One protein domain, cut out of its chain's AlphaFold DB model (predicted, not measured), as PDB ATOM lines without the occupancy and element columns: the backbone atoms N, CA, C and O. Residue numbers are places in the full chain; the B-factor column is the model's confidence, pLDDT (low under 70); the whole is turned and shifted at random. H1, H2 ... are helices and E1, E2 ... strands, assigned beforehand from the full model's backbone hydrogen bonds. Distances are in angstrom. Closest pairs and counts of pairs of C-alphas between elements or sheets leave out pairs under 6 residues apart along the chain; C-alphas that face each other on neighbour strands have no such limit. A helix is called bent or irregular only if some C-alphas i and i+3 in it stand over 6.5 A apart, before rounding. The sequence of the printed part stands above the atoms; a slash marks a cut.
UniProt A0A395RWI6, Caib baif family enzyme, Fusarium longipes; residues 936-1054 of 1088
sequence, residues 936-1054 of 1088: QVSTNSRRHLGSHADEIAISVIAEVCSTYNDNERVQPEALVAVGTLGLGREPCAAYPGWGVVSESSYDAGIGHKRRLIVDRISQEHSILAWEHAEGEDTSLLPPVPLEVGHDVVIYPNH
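This is residues 936 to 1054 of the 1088 residues of the protein "Caib baif family enzyme" of Fusarium longipes (UniProt A0A395RWI6). Little regular structure is present, but six antiparallel strands, in order E3 E6 E1 E2 E5 E4, make a nearly closed barrel, a folded sheet in which E3 E6 face E2 E5 E4 across the bent hinge E1. Named elements, mostly strand, hold 43 of 119 printed residues: H1 E1 E2 H2 E3 E4 E5 E6. It is compact: radius of gyration of the C-alphas 13.9 A, spans 42, 31 and 26 A.

H1, residues 948 to 951, only grazes the sheet. E1, 954 to 964, forms a hairpin with E2, 973 to 976; N 964 and O 973 are 2.8 A apart. H2, 980 to 983, is on the sheet, over none of its strands. Edge strands E3, 995 to 997, and E4, 1012 to 1017, have closest C-alphas 996 and 1013, 4.5 A. E4 forms a hairpin with E5, 1022 to 1026. E6, 1047 to 1052, neighbours E1; N 1048 and O 958 are 2.9 A apart.

E1, 28.0 A long, begins at C-alpha 954 (-20.919, -36.945, -31.029); E6 ends at C-alpha 1052 (-19.521, -30.098, -33.665).

The printed part has no cut. Residues 1003 to 1009 have pLDDT under 70.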
ATOM      1  N   GLN A 936     -14.372 -28.838 -25.897       94.81
ATOM      2  CA  GLN A 936     -13.739 -29.600 -24.814       94.81
ATOM      3  C   GLN A 936     -12.317 -30.035 -25.161       94.81
ATOM      4  O   GLN A 936     -11.416 -29.850 -24.343       94.81
ATOM      5  N   VAL A 937     -12.098 -30.568 -26.365       94.31
ATOM      6  CA  VAL A 937     -10.760 -30.995 -26.798       94.31
ATOM      7  C   VAL A 937      -9.796 -29.806 -26.844       94.31
ATOM      8  O   VAL A 937      -8.661 -29.937 -26.401       94.31
ATOM      9  N   SER A 938     -10.259 -28.622 -27.264       92.94
ATOM     10  CA  SER A 938      -9.418 -27.416 -27.324       92.94
ATOM     11  C   SER A 938      -8.872 -26.936 -25.976       92.94
ATOM     12  O   SER A 938      -7.860 -26.241 -25.952       92.94
ATOM     13  N   THR A 939      -9.501 -27.330 -24.862       93.38
ATOM     14  CA  THR A 939      -9.041 -26.934 -23.520       93.38
ATOM     15  C   THR A 939      -7.764 -27.639 -23.078       93.38
ATOM     16  O   THR A 939      -7.116 -27.189 -22.137       93.38
ATOM     17  N   ASN A 940      -7.420 -28.767 -23.714       92.88
ATOM     18  CA  ASN A 940      -6.322 -29.655 -23.316       92.88
ATOM     19  C   ASN A 940      -6.303 -29.969 -21.810       92.88
ATOM     20  O   ASN A 940      -5.245 -30.070 -21.201       92.88
ATOM     21  N   SER A 941      -7.469 -30.131 -21.184       93.31
ATOM     22  CA  SER A 941      -7.575 -30.329 -19.730       93.31
ATOM     23  C   SER A 941      -6.956 -31.636 -19.206       93.31
ATOM     24  O   SER A 941      -6.694 -31.767 -18.011       93.31
ATOM     25  N   ARG A 942      -6.702 -32.618 -20.079       92.56
ATOM     26  CA  ARG A 942      -6.099 -33.918 -19.745       92.56
ATOM     27  C   ARG A 942      -4.781 -34.093 -20.490       92.56
ATOM     28  O   ARG A 942      -4.732 -33.872 -21.696       92.56
ATOM     29  N   ARG A 943      -3.731 -34.536 -19.787       88.50
ATOM     30  CA  ARG A 943      -2.397 -34.777 -20.377       88.50
ATOM     31  C   ARG A 943      -2.400 -35.892 -21.414       88.50
ATOM     32  O   ARG A 943      -1.699 -35.806 -22.414       88.50
ATOM     33  N   HIS A 944      -3.178 -36.938 -21.154       85.25
ATOM     34  CA  HIS A 944      -3.240 -38.141 -21.977       85.25
ATOM     35  C   HIS A 944      -4.624 -38.276 -22.611       85.25
ATOM     36  O   HIS A 944      -5.362 -39.212 -22.317       85.25
ATOM     37  N   LEU A 945      -4.990 -37.299 -23.442       89.38
ATOM     38  CA  LEU A 945      -6.201 -37.344 -24.257       89.38
ATOM     39  C   LEU A 945      -5.827 -37.684 -25.704       89.38
ATOM     40  O   LEU A 945      -4.864 -37.125 -26.229       89.38
ATOM     41  N   GLY A 946      -6.561 -38.603 -26.333       89.12
ATOM     42  CA  GLY A 946      -6.389 -38.940 -27.744       89.12
ATOM     43  C   GLY A 946      -6.762 -37.793 -28.686       89.12
ATOM     44  O   GLY A 946      -7.083 -36.676 -28.267       89.12
ATOM     45  N   SER A 947      -6.736 -38.068 -29.990       90.88
ATOM     46  CA  SER A 947      -7.160 -37.079 -30.980       90.88
ATOM     47  C   SER A 947      -8.658 -36.770 -30.841       90.88
ATOM     48  O   SER A 947      -9.432 -37.555 -30.291       90.88
ATOM     49  N   HIS A 948      -9.111 -35.644 -31.398       91.56
ATOM     50  CA  HIS A 948     -10.545 -35.329 -31.441       91.56
ATOM     51  C   HIS A 948     -11.368 -36.466 -32.081       91.56
ATOM     52  O   HIS A 948     -12.477 -36.748 -31.628       91.56
ATOM     53  N   ALA A 949     -10.795 -37.169 -33.065       90.00
ATOM     54  CA  ALA A 949     -11.423 -38.295 -33.738       90.00
ATOM     55  C   ALA A 949     -11.497 -39.572 -32.891       90.00
ATOM     56  O   ALA A 949     -12.351 -40.404 -33.183       90.00
ATOM     57  N   ASP A 950     -10.674 -39.725 -31.851       90.88
ATOM     58  CA  ASP A 950     -10.717 -40.862 -30.915       90.88
ATOM     59  C   ASP A 950     -11.654 -40.595 -29.730       90.88
ATOM     60  O   ASP A 950     -12.197 -41.513 -29.107       90.88
ATOM     61  N   GLU A 951     -11.827 -39.315 -29.397       95.25
ATOM     62  CA  GLU A 951     -12.368 -38.901 -28.109       95.25
ATOM     63  C   GLU A 951     -13.787 -38.357 -28.178       95.25
ATOM     64  O   GLU A 951     -14.579 -38.635 -27.273       95.25
ATOM     65  N   ILE A 952     -14.132 -37.612 -29.230       97.81
ATOM     66  CA  ILE A 952     -15.466 -37.025 -29.375       97.81
ATOM     67  C   ILE A 952     -16.459 -38.125 -29.743       97.81
ATOM     68  O   ILE A 952     -16.313 -38.811 -30.753       97.81
ATOM     69  N   ALA A 953     -17.490 -38.295 -28.924       98.06
ATOM     70  CA  ALA A 953     -18.519 -39.305 -29.120       98.06
ATOM     71  C   ALA A 953     -19.711 -38.817 -29.949       98.06
ATOM     72  O   ALA A 953     -20.522 -39.644 -30.339       98.06
ATOM     73  N   ILE A 954     -19.846 -37.511 -30.200       98.38
ATOM     74  CA  ILE A 954     -20.919 -36.945 -31.029       98.38
ATOM     75  C   ILE A 954     -20.396 -36.475 -32.382       98.38
ATOM     76  O   ILE A 954     -19.390 -35.774 -32.470       98.38
ATOM     77  N   SER A 955     -21.128 -36.791 -33.439       98.12
ATOM     78  CA  SER A 955     -20.876 -36.242 -34.766       98.12
ATOM     79  C   SER A 955     -22.180 -36.048 -35.530       98.12
ATOM     80  O   SER A 955     -23.229 -36.560 -35.137       98.12
ATOM     81  N   VAL A 956     -22.133 -35.267 -36.602       98.56
ATOM     82  CA  VAL A 956     -23.250 -35.087 -37.529       98.56
ATOM     83  C   VAL A 956     -22.805 -35.555 -38.901       98.56
ATOM     84  O   VAL A 956     -21.822 -35.038 -39.429       98.56
ATOM     85  N   ILE A 957     -23.512 -36.527 -39.470       97.94
ATOM     86  CA  ILE A 957     -23.305 -36.930 -40.858       97.94
ATOM     87  C   ILE A 957     -24.177 -36.070 -41.773       97.94
ATOM     88  O   ILE A 957     -25.354 -35.841 -41.481       97.94
ATOM     89  N   ALA A 958     -23.595 -35.573 -42.859       97.94
ATOM     90  CA  ALA A 958     -24.249 -34.714 -43.836       97.94
ATOM     91  C   ALA A 958     -23.758 -35.017 -45.259       97.94
ATOM     92  O   ALA A 958     -22.734 -35.671 -45.436       97.94
ATOM     93  N   GLU A 959     -24.496 -34.547 -46.262       97.38
ATOM     94  CA  GLU A 959     -24.225 -34.821 -47.678       97.38
ATOM     95  C   GLU A 959     -23.634 -33.591 -48.379       97.38
ATOM     96  O   GLU A 959     -24.107 -32.466 -48.183       97.38
ATOM     97  N   VAL A 960     -22.601 -33.802 -49.195       97.94
ATOM     98  CA  VAL A 960     -22.006 -32.777 -50.061       97.94
ATOM     99  C   VAL A 960     -22.930 -32.519 -51.252       97.94
ATOM    100  O   VAL A 960     -23.145 -33.396 -52.082       97.94
ATOM    101  N   CYS A 961     -23.440 -31.296 -51.390       97.38
ATOM    102  CA  CYS A 961     -24.336 -30.919 -52.488       97.38
ATOM    103  C   CYS A 961     -23.600 -30.307 -53.684       97.38
ATOM    104  O   CYS A 961     -24.124 -30.288 -54.796       97.38
ATOM    105  N   SER A 962     -22.440 -29.690 -53.460       97.62
ATOM    106  CA  SER A 962     -21.659 -29.012 -54.505       97.62
ATOM    107  C   SER A 962     -20.197 -28.893 -54.092       97.62
ATOM    108  O   SER A 962     -19.898 -28.769 -52.907       97.62
ATOM    109  N   THR A 963     -19.300 -28.867 -55.070       97.00
ATOM    110  CA  THR A 963     -17.854 -28.669 -54.896       97.00
ATOM    111  C   THR A 963     -17.388 -27.564 -55.835       97.00
ATOM    112  O   THR A 963     -17.927 -27.433 -56.932       97.00
ATOM    113  N   TYR A 964     -16.408 -26.775 -55.408       96.94
ATOM    114  CA  TYR A 964     -15.860 -25.642 -56.154       96.94
ATOM    115  C   TYR A 964     -14.332 -25.729 -56.092       96.94
ATOM    116  O   TYR A 964     -13.723 -25.209 -55.158       96.94
ATOM    117  N   ASN A 965     -13.732 -26.471 -57.024       93.88
ATOM    118  CA  ASN A 965     -12.305 -26.826 -57.020       93.88
ATOM    119  C   ASN A 965     -11.513 -26.211 -58.187       93.88
ATOM    120  O   ASN A 965     -10.284 -26.185 -58.139       93.88
ATOM    121  N   ASP A 966     -12.195 -25.684 -59.200       90.50
ATOM    122  CA  ASP A 966     -11.645 -25.285 -60.494       90.50
ATOM    123  C   ASP A 966     -11.608 -23.749 -60.649       90.50
ATOM    124  O   ASP A 966     -11.934 -23.193 -61.699       90.50
ATOM    125  N   ASN A 967     -11.176 -23.044 -59.594       85.38
ATOM    126  CA  ASN A 967     -11.097 -21.574 -59.511       85.38
ATOM    127  C   ASN A 967     -12.438 -20.836 -59.696       85.38
ATOM    128  O   ASN A 967     -12.458 -19.653 -60.044       85.38
ATOM    129  N   GLU A 968     -13.576 -21.484 -59.439       94.44
ATOM    130  CA  GLU A 968     -14.887 -20.819 -59.465       94.44
ATOM    131  C   GLU A 968     -15.050 -19.825 -58.306       94.44
ATOM    132  O   GLU A 968     -15.921 -18.952 -58.334       94.44
ATOM    133  N   ARG A 969     -14.225 -19.973 -57.263       91.31
ATOM    134  CA  ARG A 969     -14.215 -19.159 -56.046       91.31
ATOM    135  C   ARG A 969     -12.782 -18.836 -55.627       91.31
ATOM    136  O   ARG A 969     -11.832 -19.427 -56.121       91.31
ATOM    137  N   VAL A 970     -12.647 -17.889 -54.694       89.00
ATOM    138  CA  VAL A 970     -11.345 -17.419 -54.175       89.00
ATOM    139  C   VAL A 970     -10.536 -18.544 -53.527       89.00
ATOM    140  O   VAL A 970      -9.317 -18.521 -53.607       89.00
ATOM    141  N   GLN A 971     -11.203 -19.519 -52.907       92.88
ATOM    142  CA  GLN A 971     -10.573 -20.694 -52.314       92.88
ATOM    143  C   GLN A 971     -11.372 -21.952 -52.670       92.88
ATOM    144  O   GLN A 971     -12.597 -21.846 -52.818       92.88
ATOM    145  N   PRO A 972     -10.727 -23.127 -52.755       94.19
ATOM    146  CA  PRO A 972     -11.424 -24.393 -52.927       94.19
ATOM    147  C   PRO A 972     -12.340 -24.702 -51.744       94.19
ATOM    148  O   PRO A 972     -11.929 -24.609 -50.583       94.19
ATOM    149  N   GLU A 973     -13.584 -25.078 -52.030       97.12
ATOM    150  CA  GLU A 973     -14.590 -25.326 -50.995       97.12
ATOM    151  C   GLU A 973     -15.728 -26.245 -51.463       97.12
ATOM    152  O   GLU A 973     -15.941 -26.450 -52.656       97.12
ATOM    153  N   ALA A 974     -16.488 -26.792 -50.514       97.88
ATOM    154  CA  ALA A 974     -17.666 -27.619 -50.775       97.88
ATOM    155  C   ALA A 974     -18.887 -27.110 -50.000       97.88
ATOM    156  O   ALA A 974     -18.765 -26.650 -48.869       97.88
ATOM    157  N   LEU A 975     -20.077 -27.207 -50.592       98.31
ATOM    158  CA  LEU A 975     -21.349 -26.931 -49.928       98.31
ATOM    159  C   LEU A 975     -21.959 -28.236 -49.415       98.31
ATOM    160  O   LEU A 975     -22.068 -29.202 -50.166       98.31
ATOM    161  N   VAL A 976     -22.400 -28.243 -48.160       98.06
ATOM    162  CA  VAL A 976     -22.950 -29.422 -47.474       98.06
ATOM    163  C   VAL A 976     -24.340 -29.119 -46.920       98.06
ATOM    164  O   VAL A 976     -24.572 -28.026 -46.393       98.06
ATOM    165  N   ALA A 977     -25.252 -30.095 -46.998       97.06
ATOM    166  CA  ALA A 977     -26.637 -30.046 -46.507       97.06
ATOM    167  C   ALA A 977     -26.754 -30.119 -44.972       97.06
ATOM    168  O   ALA A 977     -27.491 -30.932 -44.412       97.06
ATOM    169  N   VAL A 978     -25.995 -29.284 -44.266       97.88
ATOM    170  CA  VAL A 978     -26.165 -29.061 -42.832       97.88
ATOM    171  C   VAL A 978     -25.737 -27.648 -42.468       97.88
ATOM    172  O   VAL A 978     -24.663 -27.200 -42.861       97.88
ATOM    173  N   GLY A 979     -26.577 -26.933 -41.722       97.25
ATOM    174  CA  GLY A 979     -26.326 -25.559 -41.289       97.25
ATOM    175  C   GLY A 979     -26.431 -25.382 -39.775       97.25
ATOM    176  O   GLY A 979     -26.240 -26.321 -38.997       97.25
ATOM    177  N   THR A 980     -26.770 -24.173 -39.329       97.06
ATOM    178  CA  THR A 980     -26.944 -23.843 -37.908       97.06
ATOM    179  C   THR A 980     -28.057 -24.656 -37.253       97.06
ATOM    180  O   THR A 980     -27.980 -24.897 -36.049       97.06
ATOM    181  N   LEU A 981     -29.048 -25.124 -38.021       94.94
ATOM    182  CA  LEU A 981     -30.105 -26.019 -37.540       94.94
ATOM    183  C   LEU A 981     -29.684 -27.491 -37.432       94.94
ATOM    184  O   LEU A 981     -30.473 -28.292 -36.944       94.94
ATOM    185  N   GLY A 982     -28.445 -27.838 -37.795       95.50
ATOM    186  CA  GLY A 982     -27.868 -29.164 -37.563       95.50
ATOM    187  C   GLY A 982     -26.580 -29.185 -36.730       95.50
ATOM    188  O   GLY A 982     -26.285 -30.217 -36.137       95.50
ATOM    189  N   LEU A 983     -25.828 -28.081 -36.644       97.25
ATOM    190  CA  LEU A 983     -24.546 -27.996 -35.912       97.25
ATOM    191  C   LEU A 983     -24.537 -26.957 -34.773       97.25
ATOM    192  O   LEU A 983     -23.663 -26.981 -33.910       97.25
ATOM    193  N   GLY A 984     -25.494 -26.026 -34.758       94.94
ATOM    194  CA  GLY A 984     -25.423 -24.823 -33.927       94.94
ATOM    195  C   GLY A 984     -24.490 -23.753 -34.506       94.94
ATOM    196  O   GLY A 984     -23.978 -23.878 -35.615       94.94
ATOM    197  N   ARG A 985     -24.297 -22.658 -33.763       94.75
ATOM    198  CA  ARG A 985     -23.418 -21.536 -34.149       94.75
ATOM    199  C   ARG A 985     -22.515 -21.124 -32.986       94.75
ATOM    200  O   ARG A 985     -22.398 -19.949 -32.653       94.75
ATOM    201  N   GLU A 986     -21.912 -22.124 -32.349       94.38
ATOM    202  CA  GLU A 986     -21.011 -21.934 -31.213       94.38
ATOM    203  C   GLU A 986     -19.562 -21.824 -31.713       94.38
ATOM    204  O   GLU A 986     -19.117 -22.709 -32.449       94.38
ATOM    205  N   PRO A 987     -18.818 -20.762 -31.362       92.69
ATOM    206  CA  PRO A 987     -17.423 -20.618 -31.761       92.69
ATOM    207  C   PRO A 987     -16.503 -21.540 -30.944       92.69
ATOM    208  O   PRO A 987     -16.804 -21.883 -29.801       92.69
ATOM    209  N   CYS A 988     -15.340 -21.880 -31.503       92.44
ATOM    210  CA  CYS A 988     -14.255 -22.553 -30.790       92.44
ATOM    211  C   CYS A 988     -13.009 -21.663 -30.787       92.44
ATOM    212  O   CYS A 988     -12.637 -21.115 -31.817       92.44
ATOM    213  N   ALA A 989     -12.353 -21.510 -29.636       87.38
ATOM    214  CA  ALA A 989     -11.186 -20.631 -29.524       87.38
ATOM    215  C   ALA A 989      -9.954 -21.161 -30.277       87.38
ATOM    216  O   ALA A 989      -9.080 -20.381 -30.638       87.38
ATOM    217  N   ALA A 990      -9.879 -22.475 -30.518       88.88
ATOM    218  CA  ALA A 990      -8.722 -23.096 -31.154       88.88
ATOM    219  C   ALA A 990      -8.670 -22.944 -32.681       88.88
ATOM    220  O   ALA A 990      -7.631 -23.263 -33.253       88.88
ATOM    221  N   TYR A 991      -9.760 -22.532 -33.344       92.56
ATOM    222  CA  TYR A 991      -9.787 -22.398 -34.805       92.56
ATOM    223  C   TYR A 991     -10.951 -21.539 -35.326       92.56
ATOM    224  O   TYR A 991     -12.001 -21.474 -34.682       92.56
ATOM    225  N   PRO A 992     -10.811 -20.907 -36.508       90.88
ATOM    226  CA  PRO A 992     -11.857 -20.078 -37.095       90.88
ATOM    227  C   PRO A 992     -12.889 -20.940 -37.842       90.88
ATOM    228  O   PRO A 992     -12.820 -21.083 -39.054       90.88
ATOM    229  N   GLY A 993     -13.847 -21.550 -37.138       94.69
ATOM    230  CA  GLY A 993     -14.891 -22.353 -37.790       94.69
ATOM    231  C   GLY A 993     -15.991 -22.865 -36.860       94.69
ATOM    232  O   GLY A 993     -15.975 -22.629 -35.651       94.69
ATOM    233  N   TRP A 994     -16.959 -23.580 -37.443       97.38
ATOM    234  CA  TRP A 994     -18.197 -24.037 -36.784       97.38
ATOM    235  C   TRP A 994     -18.278 -25.562 -36.572       97.38
ATOM    236  O   TRP A 994     -19.262 -26.066 -36.034       97.38
ATOM    237  N   GLY A 995     -17.246 -26.294 -36.984       97.50
ATOM    238  CA  GLY A 995     -17.117 -27.746 -36.870       97.50
ATOM    239  C   GLY A 995     -15.869 -28.240 -37.604       97.50
ATOM    240  O   GLY A 995     -15.352 -27.541 -38.479       97.50
ATOM    241  N   VAL A 996     -15.396 -29.440 -37.267       97.50
ATOM    242  CA  VAL A 996     -14.255 -30.093 -37.936       97.50
ATOM    243  C   VAL A 996     -14.738 -31.333 -38.669       97.50
ATOM    244  O   VAL A 996     -15.443 -32.156 -38.090       97.50
ATOM    245  N   VAL A 997     -14.362 -31.480 -39.936       96.62
ATOM    246  CA  VAL A 997     -14.697 -32.662 -40.738       96.62
ATOM    247  C   VAL A 997     -13.769 -33.808 -40.343       96.62
ATOM    248  O   VAL A 997     -12.566 -33.619 -40.182       96.62
ATOM    249  N   SER A 998     -14.319 -35.008 -40.184       93.38
ATOM    250  CA  SER A 998     -13.543 -36.208 -39.904       93.38
ATOM    251  C   SER A 998     -12.629 -36.539 -41.078       93.38
ATOM    252  O   SER A 998     -13.086 -36.642 -42.212       93.38
ATOM    253  N   GLU A 999     -11.364 -36.830 -40.779       87.81
ATOM    254  CA  GLU A 999     -10.391 -37.332 -41.758       87.81
ATOM    255  C   GLU A 999     -10.848 -38.634 -42.435       87.81
ATOM    256  O   GLU A 999     -10.433 -38.929 -43.541       87.81
ATOM    257  N   SER A1000     -11.766 -39.397 -41.828       83.94
ATOM    258  CA  SER A1000     -12.356 -40.584 -42.467       83.94
ATOM    259  C   SER A1000     -13.309 -40.265 -43.628       83.94
ATOM    260  O   SER A1000     -13.696 -41.170 -44.364       83.94
ATOM    261  N   SER A1001     -13.725 -39.001 -43.766       84.75
ATOM    262  CA  SER A1001     -14.643 -38.542 -44.816       84.75
ATOM    263  C   SER A1001     -13.933 -38.149 -46.111       84.75
ATOM    264  O   SER A1001     -14.600 -37.831 -47.091       84.75
ATOM    265  N   TYR A1002     -12.599 -38.138 -46.130       82.06
ATOM    266  CA  TYR A1002     -11.821 -37.800 -47.313       82.06
ATOM    267  C   TYR A1002     -10.488 -38.545 -47.331       82.06
ATOM    268  O   TYR A1002      -9.845 -38.715 -46.302       82.06
ATOM    269  N   ASP A1003     -10.053 -38.988 -48.511       64.38
ATOM    270  CA  ASP A1003      -8.778 -39.690 -48.644       64.38
ATOM    271  C   ASP A1003      -7.638 -38.667 -48.528       64.38
ATOM    272  O   ASP A1003      -7.349 -37.904 -49.455       64.38
ATOM    273  N   ALA A1004      -7.025 -38.586 -47.345       54.38
ATOM    274  CA  ALA A1004      -5.843 -37.768 -47.117       54.38
ATOM    275  C   ALA A1004      -4.646 -38.435 -47.811       54.38
ATOM    276  O   ALA A1004      -3.812 -39.085 -47.181       54.38
ATOM    277  N   GLY A1005      -4.573 -38.290 -49.138       48.25
ATOM    278  CA  GLY A1005      -3.409 -38.682 -49.920       48.25
ATOM    279  C   GLY A1005      -2.117 -38.201 -49.247       48.25
ATOM    280  O   GLY A1005      -2.071 -37.126 -48.640       48.25
ATOM    281  N   ILE A1006      -1.079 -39.037 -49.323       43.00
ATOM    282  CA  ILE A1006       0.217 -38.885 -48.648       43.00
ATOM    283  C   ILE A1006       0.767 -37.459 -48.857       43.00
ATOM    284  O   ILE A1006       1.372 -37.172 -49.887       43.00
ATOM    285  N   GLY A1007       0.573 -36.564 -47.877       46.03
ATOM    286  CA  GLY A1007       1.182 -35.228 -47.878       46.03
ATOM    287  C   GLY A1007       0.378 -34.068 -47.278       46.03
ATOM    288  O   GLY A1007       0.982 -33.039 -46.966       46.03
ATOM    289  N   HIS A1008      -0.937 -34.181 -47.069       55.16
ATOM    290  CA  HIS A1008      -1.735 -33.032 -46.611       55.16
ATOM    291  C   HIS A1008      -1.837 -32.950 -45.077       55.16
ATOM    292  O   HIS A1008      -2.506 -33.752 -44.441       55.16
ATOM    293  N   LYS A1009      -1.180 -31.948 -44.470       66.88
ATOM    294  CA  LYS A1009      -1.224 -31.649 -43.019       66.88
ATOM    295  C   LYS A1009      -2.425 -30.788 -42.575       66.88
ATOM    296  O   LYS A1009      -2.469 -30.382 -41.417       66.88
ATOM    297  N   ARG A1010      -3.341 -30.425 -43.480       85.06
ATOM    298  CA  ARG A1010      -4.458 -29.504 -43.192       85.06
ATOM    299  C   ARG A1010      -5.742 -30.280 -42.935       85.06
ATOM    300  O   ARG A1010      -5.971 -31.304 -43.571       85.06
ATOM    301  N   ARG A1011      -6.594 -29.760 -42.051       91.19
ATOM    302  CA  ARG A1011      -7.947 -30.283 -41.816       91.19
ATOM    303  C   ARG A1011      -8.995 -29.457 -42.558       91.19
ATOM    304  O   ARG A1011      -8.809 -28.256 -42.765       91.19
ATOM    305  N   LEU A1012     -10.098 -30.102 -42.923       95.06
ATOM    306  CA  LEU A1012     -11.297 -29.422 -43.409       95.06
ATOM    307  C   LEU A1012     -12.164 -28.980 -42.227       95.06
ATOM    308  O   LEU A1012     -12.392 -29.737 -41.279       95.06
ATOM    309  N   ILE A1013     -12.671 -27.756 -42.302       97.12
ATOM    310  CA  ILE A1013     -13.535 -27.165 -41.283       97.12
ATOM    311  C   ILE A1013     -14.805 -26.610 -41.913       97.12
ATOM    312  O   ILE A1013     -14.845 -26.290 -43.100       97.12
ATOM    313  N   VAL A1014     -15.839 -26.454 -41.093       98.00
ATOM    314  CA  VAL A1014     -17.018 -25.665 -41.445       98.00
ATOM    315  C   VAL A1014     -16.647 -24.185 -41.345       98.00
ATOM    316  O   VAL A1014     -16.776 -23.580 -40.281       98.00
ATOM    317  N   ASP A1015     -16.159 -23.616 -42.442       96.62
ATOM    318  CA  ASP A1015     -15.677 -22.232 -42.526       96.62
ATOM    319  C   ASP A1015     -16.840 -21.231 -42.415       96.62
ATOM    320  O   ASP A1015     -16.840 -20.300 -41.604       96.62
ATOM    321  N   ARG A1016     -17.918 -21.479 -43.171       96.50
ATOM    322  CA  ARG A1016     -19.116 -20.623 -43.180       96.50
ATOM    323  C   ARG A1016     -20.373 -21.442 -42.968       96.50
ATOM    324  O   ARG A1016     -20.495 -22.560 -43.456       96.50
ATOM    325  N   ILE A1017     -21.343 -20.865 -42.265       97.00
ATOM    326  CA  ILE A1017     -22.571 -21.565 -41.887       97.00
ATOM    327  C   ILE A1017     -23.810 -20.693 -42.117       97.00
ATOM    328  O   ILE A1017     -23.846 -19.523 -41.731       97.00
ATOM    329  N   SER A1018     -24.818 -21.266 -42.775       96.75
ATOM    330  CA  SER A1018     -26.163 -20.704 -42.980       96.75
ATOM    331  C   SER A1018     -27.200 -21.571 -42.260       96.75
ATOM    332  O   SER A1018     -26.823 -22.468 -41.516       96.75
ATOM    333  N   GLN A1019     -28.500 -21.315 -42.435       94.50
ATOM    334  CA  GLN A1019     -29.545 -22.031 -41.690       94.50
ATOM    335  C   GLN A1019     -29.534 -23.554 -41.933       94.50
ATOM    336  O   GLN A1019     -29.408 -24.313 -40.974       94.50
ATOM    337  N   GLU A1020     -29.618 -23.981 -43.199       95.31
ATOM    338  CA  GLU A1020     -29.761 -25.399 -43.597       95.31
ATOM    339  C   GLU A1020     -28.512 -25.982 -44.278       95.31
ATOM    340  O   GLU A1020     -28.430 -27.183 -44.511       95.31
ATOM    341  N   HIS A1021     -27.531 -25.144 -44.614       97.19
ATOM    342  CA  HIS A1021     -26.327 -25.548 -45.339       97.19
ATOM    343  C   HIS A1021     -25.084 -24.822 -44.825       97.19
ATOM    344  O   HIS A1021     -25.161 -23.742 -44.224       97.19
ATOM    345  N   SER A1022     -23.921 -25.402 -45.097       98.12
ATOM    346  CA  SER A1022     -22.622 -24.870 -44.700       98.12
ATOM    347  C   SER A1022     -21.583 -25.043 -45.797       98.12
ATOM    348  O   SER A1022     -21.794 -25.781 -46.759       98.12
ATOM    349  N   ILE A1023     -20.489 -24.298 -45.670       98.25
ATOM    350  CA  ILE A1023     -19.350 -24.336 -46.574       98.25
ATOM    351  C   ILE A1023     -18.173 -24.964 -45.835       98.25
ATOM    352  O   ILE A1023     -17.748 -24.451 -44.797       98.25
ATOM    353  N   LEU A1024     -17.664 -26.062 -46.384       97.81
ATOM    354  CA  LEU A1024     -16.426 -26.697 -45.965       97.81
ATOM    355  C   LEU A1024     -15.261 -26.121 -46.756       97.81
ATOM    356  O   LEU A1024     -15.318 -26.072 -47.983       97.81
ATOM    357  N   ALA A1025     -14.198 -25.741 -46.063       95.88
ATOM    358  CA  ALA A1025     -12.955 -25.300 -46.679       95.88
ATOM    359  C   ALA A1025     -11.760 -25.770 -45.845       95.88
ATOM    360  O   ALA A1025     -11.913 -26.227 -44.705       95.88
ATOM    361  N   TRP A1026     -10.563 -25.675 -46.419       94.56
ATOM    362  CA  TRP A1026      -9.332 -25.912 -45.676       94.56
ATOM    363  C   TRP A1026      -9.149 -24.862 -44.588       94.56
ATOM    364  O   TRP A1026      -9.284 -23.665 -44.839       94.56
ATOM    365  N   GLU A1027      -8.759 -25.305 -43.397       93.31
ATOM    366  CA  GLU A1027      -8.238 -24.383 -42.397       93.31
ATOM    367  C   GLU A1027      -6.954 -23.715 -42.917       93.31
ATOM    368  O   GLU A1027      -6.043 -24.371 -43.443       93.31
ATOM    369  N   HIS A1028      -6.884 -22.396 -42.760       90.00
ATOM    370  CA  HIS A1028      -5.772 -21.572 -43.214       90.00
ATOM    371  C   HIS A1028      -5.372 -20.559 -42.136       90.00
ATOM    372  O   HIS A1028      -6.161 -20.218 -41.250       90.00
ATOM    373  N   ALA A1029      -4.128 -20.083 -42.198       84.75
ATOM    374  CA  ALA A1029      -3.644 -19.052 -41.283       84.75
ATOM    375  C   ALA A1029      -4.177 -17.660 -41.671       84.75
ATOM    376  O   ALA A1029      -4.558 -17.408 -42.818       84.75
ATOM    377  N   GLU A1030      -4.181 -16.730 -40.715       80.25
ATOM    378  CA  GLU A1030      -4.537 -15.337 -40.983       80.25
ATOM    379  C   GLU A1030      -3.522 -14.709 -41.958       80.25
ATOM    380  O   GLU A1030      -2.313 -14.751 -41.727       80.25
ATOM    381  N   GLY A1031      -4.012 -14.155 -43.072       80.12
ATOM    382  CA  GLY A1031      -3.180 -13.569 -44.131       80.12
ATOM    383  C   GLY A1031      -2.584 -14.567 -45.133       80.12
ATOM    384  O   GLY A1031      -1.832 -14.153 -46.013       80.12
ATOM    385  N   GLU A1032      -2.904 -15.858 -45.024       88.25
ATOM    386  CA  GLU A1032      -2.536 -16.857 -46.028       88.25
ATOM    387  C   GLU A1032      -3.328 -16.665 -47.332       88.25
ATOM    388  O   GLU A1032      -4.530 -16.404 -47.301       88.25
ATOM    389  N   ASP A1033      -2.660 -16.801 -48.482       86.25
ATOM    390  CA  ASP A1033      -3.313 -16.738 -49.792       86.25
ATOM    391  C   ASP A1033      -4.102 -18.027 -50.054       86.25
ATOM    392  O   ASP A1033      -3.543 -19.074 -50.395       86.25
ATOM    393  N   THR A1034      -5.419 -17.944 -49.877       88.44
ATOM    394  CA  THR A1034      -6.318 -19.095 -49.966       88.44
ATOM    395  C   THR A1034      -6.550 -19.584 -51.399       88.44
ATOM    396  O   THR A1034      -7.012 -20.711 -51.583       88.44
ATOM    397  N   SER A1035      -6.150 -18.807 -52.413       83.94
ATOM    398  CA  SER A1035      -6.239 -19.208 -53.824       83.94
ATOM    399  C   SER A1035      -5.208 -20.263 -54.230       83.94
ATOM    400  O   SER A1035      -5.382 -20.956 -55.230       83.94
ATOM    401  N   LEU A1036      -4.146 -20.427 -53.433       84.88
ATOM    402  CA  LEU A1036      -3.094 -21.425 -53.650       84.88
ATOM    403  C   LEU A1036      -3.364 -22.752 -52.925       84.88
ATOM    404  O   LEU A1036      -2.526 -23.658 -52.954       84.88
ATOM    405  N   LEU A1037      -4.500 -22.865 -52.233       88.44
ATOM    406  CA  LEU A1037      -4.874 -24.087 -51.531       88.44
ATOM    407  C   LEU A1037      -5.249 -25.190 -52.535       88.44
ATOM    408  O   LEU A1037      -5.778 -24.898 -53.607       88.44
ATOM    409  N   PRO A1038      -4.970 -26.468 -52.218       89.88
ATOM    410  CA  PRO A1038      -5.338 -27.569 -53.099       89.88
ATOM    411  C   PRO A1038      -6.867 -27.745 -53.155       89.88
ATOM    412  O   PRO A1038      -7.552 -27.370 -52.198       89.88
ATOM    413  N   PRO A1039      -7.403 -28.380 -54.214       92.00
ATOM    414  CA  PRO A1039      -8.799 -28.808 -54.277       92.00
ATOM    415  C   PRO A1039      -9.256 -29.515 -52.996       92.00
ATOM    416  O   PRO A1039      -8.494 -30.284 -52.402       92.00
ATOM    417  N   VAL A1040     -10.496 -29.279 -52.566       92.56
ATOM    418  CA  VAL A1040     -11.084 -30.077 -51.489       92.56
ATOM    419  C   VAL A1040     -11.347 -31.501 -52.007       92.56
ATOM    420  O   VAL A1040     -11.953 -31.654 -53.070       92.56
ATOM    421  N   PRO A1041     -10.901 -32.552 -51.292       91.94
ATOM    422  CA  PRO A1041     -11.001 -33.955 -51.710       91.94
ATOM    423  C   PRO A1041     -12.406 -34.524 -51.455       91.94
ATOM    424  O   PRO A1041     -12.576 -35.529 -50.768       91.94
ATOM    425  N   LEU A1042     -13.427 -33.837 -51.959       93.69
ATOM    426  CA  LEU A1042     -14.837 -34.181 -51.815       93.69
ATOM    427  C   LEU A1042     -15.506 -34.141 -53.189       93.69
ATOM    428  O   LEU A1042     -15.105 -33.351 -54.042       93.69
ATOM    429  N   GLU A1043     -16.542 -34.954 -53.376       92.94
ATOM    430  CA  GLU A1043     -17.381 -34.979 -54.575       92.94
ATOM    431  C   GLU A1043     -18.854 -34.812 -54.183       92.94
ATOM    432  O   GLU A1043     -19.245 -35.050 -53.038       92.94
ATOM    433  N   VAL A1044     -19.689 -34.387 -55.130       95.88
ATOM    434  CA  VAL A1044     -21.138 -34.274 -54.911       95.88
ATOM    435  C   VAL A1044     -21.731 -35.650 -54.604       95.88
ATOM    436  O   VAL A1044     -21.479 -36.615 -55.317       95.88
ATOM    437  N   GLY A1045     -22.535 -35.728 -53.543       91.44
ATOM    438  CA  GLY A1045     -23.097 -36.968 -53.013       91.44
ATOM    439  C   GLY A1045     -22.207 -37.679 -51.987       91.44
ATOM    440  O   GLY A1045     -22.649 -38.668 -51.410       91.44
ATOM    441  N   HIS A1046     -20.984 -37.196 -51.723       94.38
ATOM    442  CA  HIS A1046     -20.165 -37.732 -50.634       94.38
ATOM    443  C   HIS A1046     -20.773 -37.442 -49.262       94.38
ATOM    444  O   HIS A1046     -21.298 -36.356 -48.999       94.38
ATOM    445  N   ASP A1047     -20.586 -38.398 -48.358       95.69
ATOM    446  CA  ASP A1047     -20.913 -38.240 -46.950       95.69
ATOM    447  C   ASP A1047     -19.748 -37.655 -46.177       95.69
ATOM    448  O   ASP A1047     -18.635 -38.179 -46.205       95.69
ATOM    449  N   VAL A1048     -20.040 -36.617 -45.402       96.44
ATOM    450  CA  VAL A1048     -19.091 -36.006 -44.480       96.44
ATOM    451  C   VAL A1048     -19.573 -36.148 -43.048       96.44
ATOM    452  O   VAL A1048     -20.726 -35.869 -42.726       96.44
ATOM    453  N   VAL A1049     -18.671 -36.576 -42.170       96.88
ATOM    454  CA  VAL A1049     -18.897 -36.642 -40.725       96.88
ATOM    455  C   VAL A1049     -18.266 -35.411 -40.090       96.88
ATOM    456  O   VAL A1049     -17.071 -35.182 -40.241       96.88
ATOM    457  N   ILE A1050     -19.054 -34.619 -39.369       98.25
ATOM    458  CA  ILE A1050     -18.628 -33.347 -38.782       98.25
ATOM    459  C   ILE A1050     -18.684 -33.441 -37.258       98.25
ATOM    460  O   ILE A1050     -19.733 -33.725 -36.675       98.25
ATOM    461  N   TYR A1051     -17.559 -33.169 -36.600       98.25
ATOM    462  CA  TYR A1051     -17.477 -32.987 -35.157       98.25
ATOM    463  C   TYR A1051     -17.929 -31.568 -34.793       98.25
ATOM    464  O   TYR A1051     -17.308 -30.593 -35.237       98.25
ATOM    465  N   PRO A1052     -19.004 -31.413 -34.002       98.12
ATOM    466  CA  PRO A1052     -19.521 -30.098 -33.665       98.12
ATOM    467  C   PRO A1052     -18.633 -29.366 -32.656       98.12
ATOM    468  O   PRO A1052     -17.939 -29.975 -31.836       98.12
ATOM    469  N   ASN A1053     -18.744 -28.036 -32.642       97.94
ATOM    470  CA  ASN A1053     -18.101 -27.213 -31.618       97.94
ATOM    471  C   ASN A1053     -18.682 -27.406 -30.225       97.94
ATOM    472  O   ASN A1053     -17.922 -27.424 -29.262       97.94
ATOM    473  N   HIS A1054     -20.004 -27.569 -30.123       97.62
ATOM    474  CA  HIS A1054     -20.670 -27.720 -28.838       97.62
ATOM    475  C   HIS A1054     -21.739 -28.822 -28.866       97.62
ATOM    476  O   HIS A1054     -22.804 -28.672 -29.476       97.62
TER     477      HIS A1054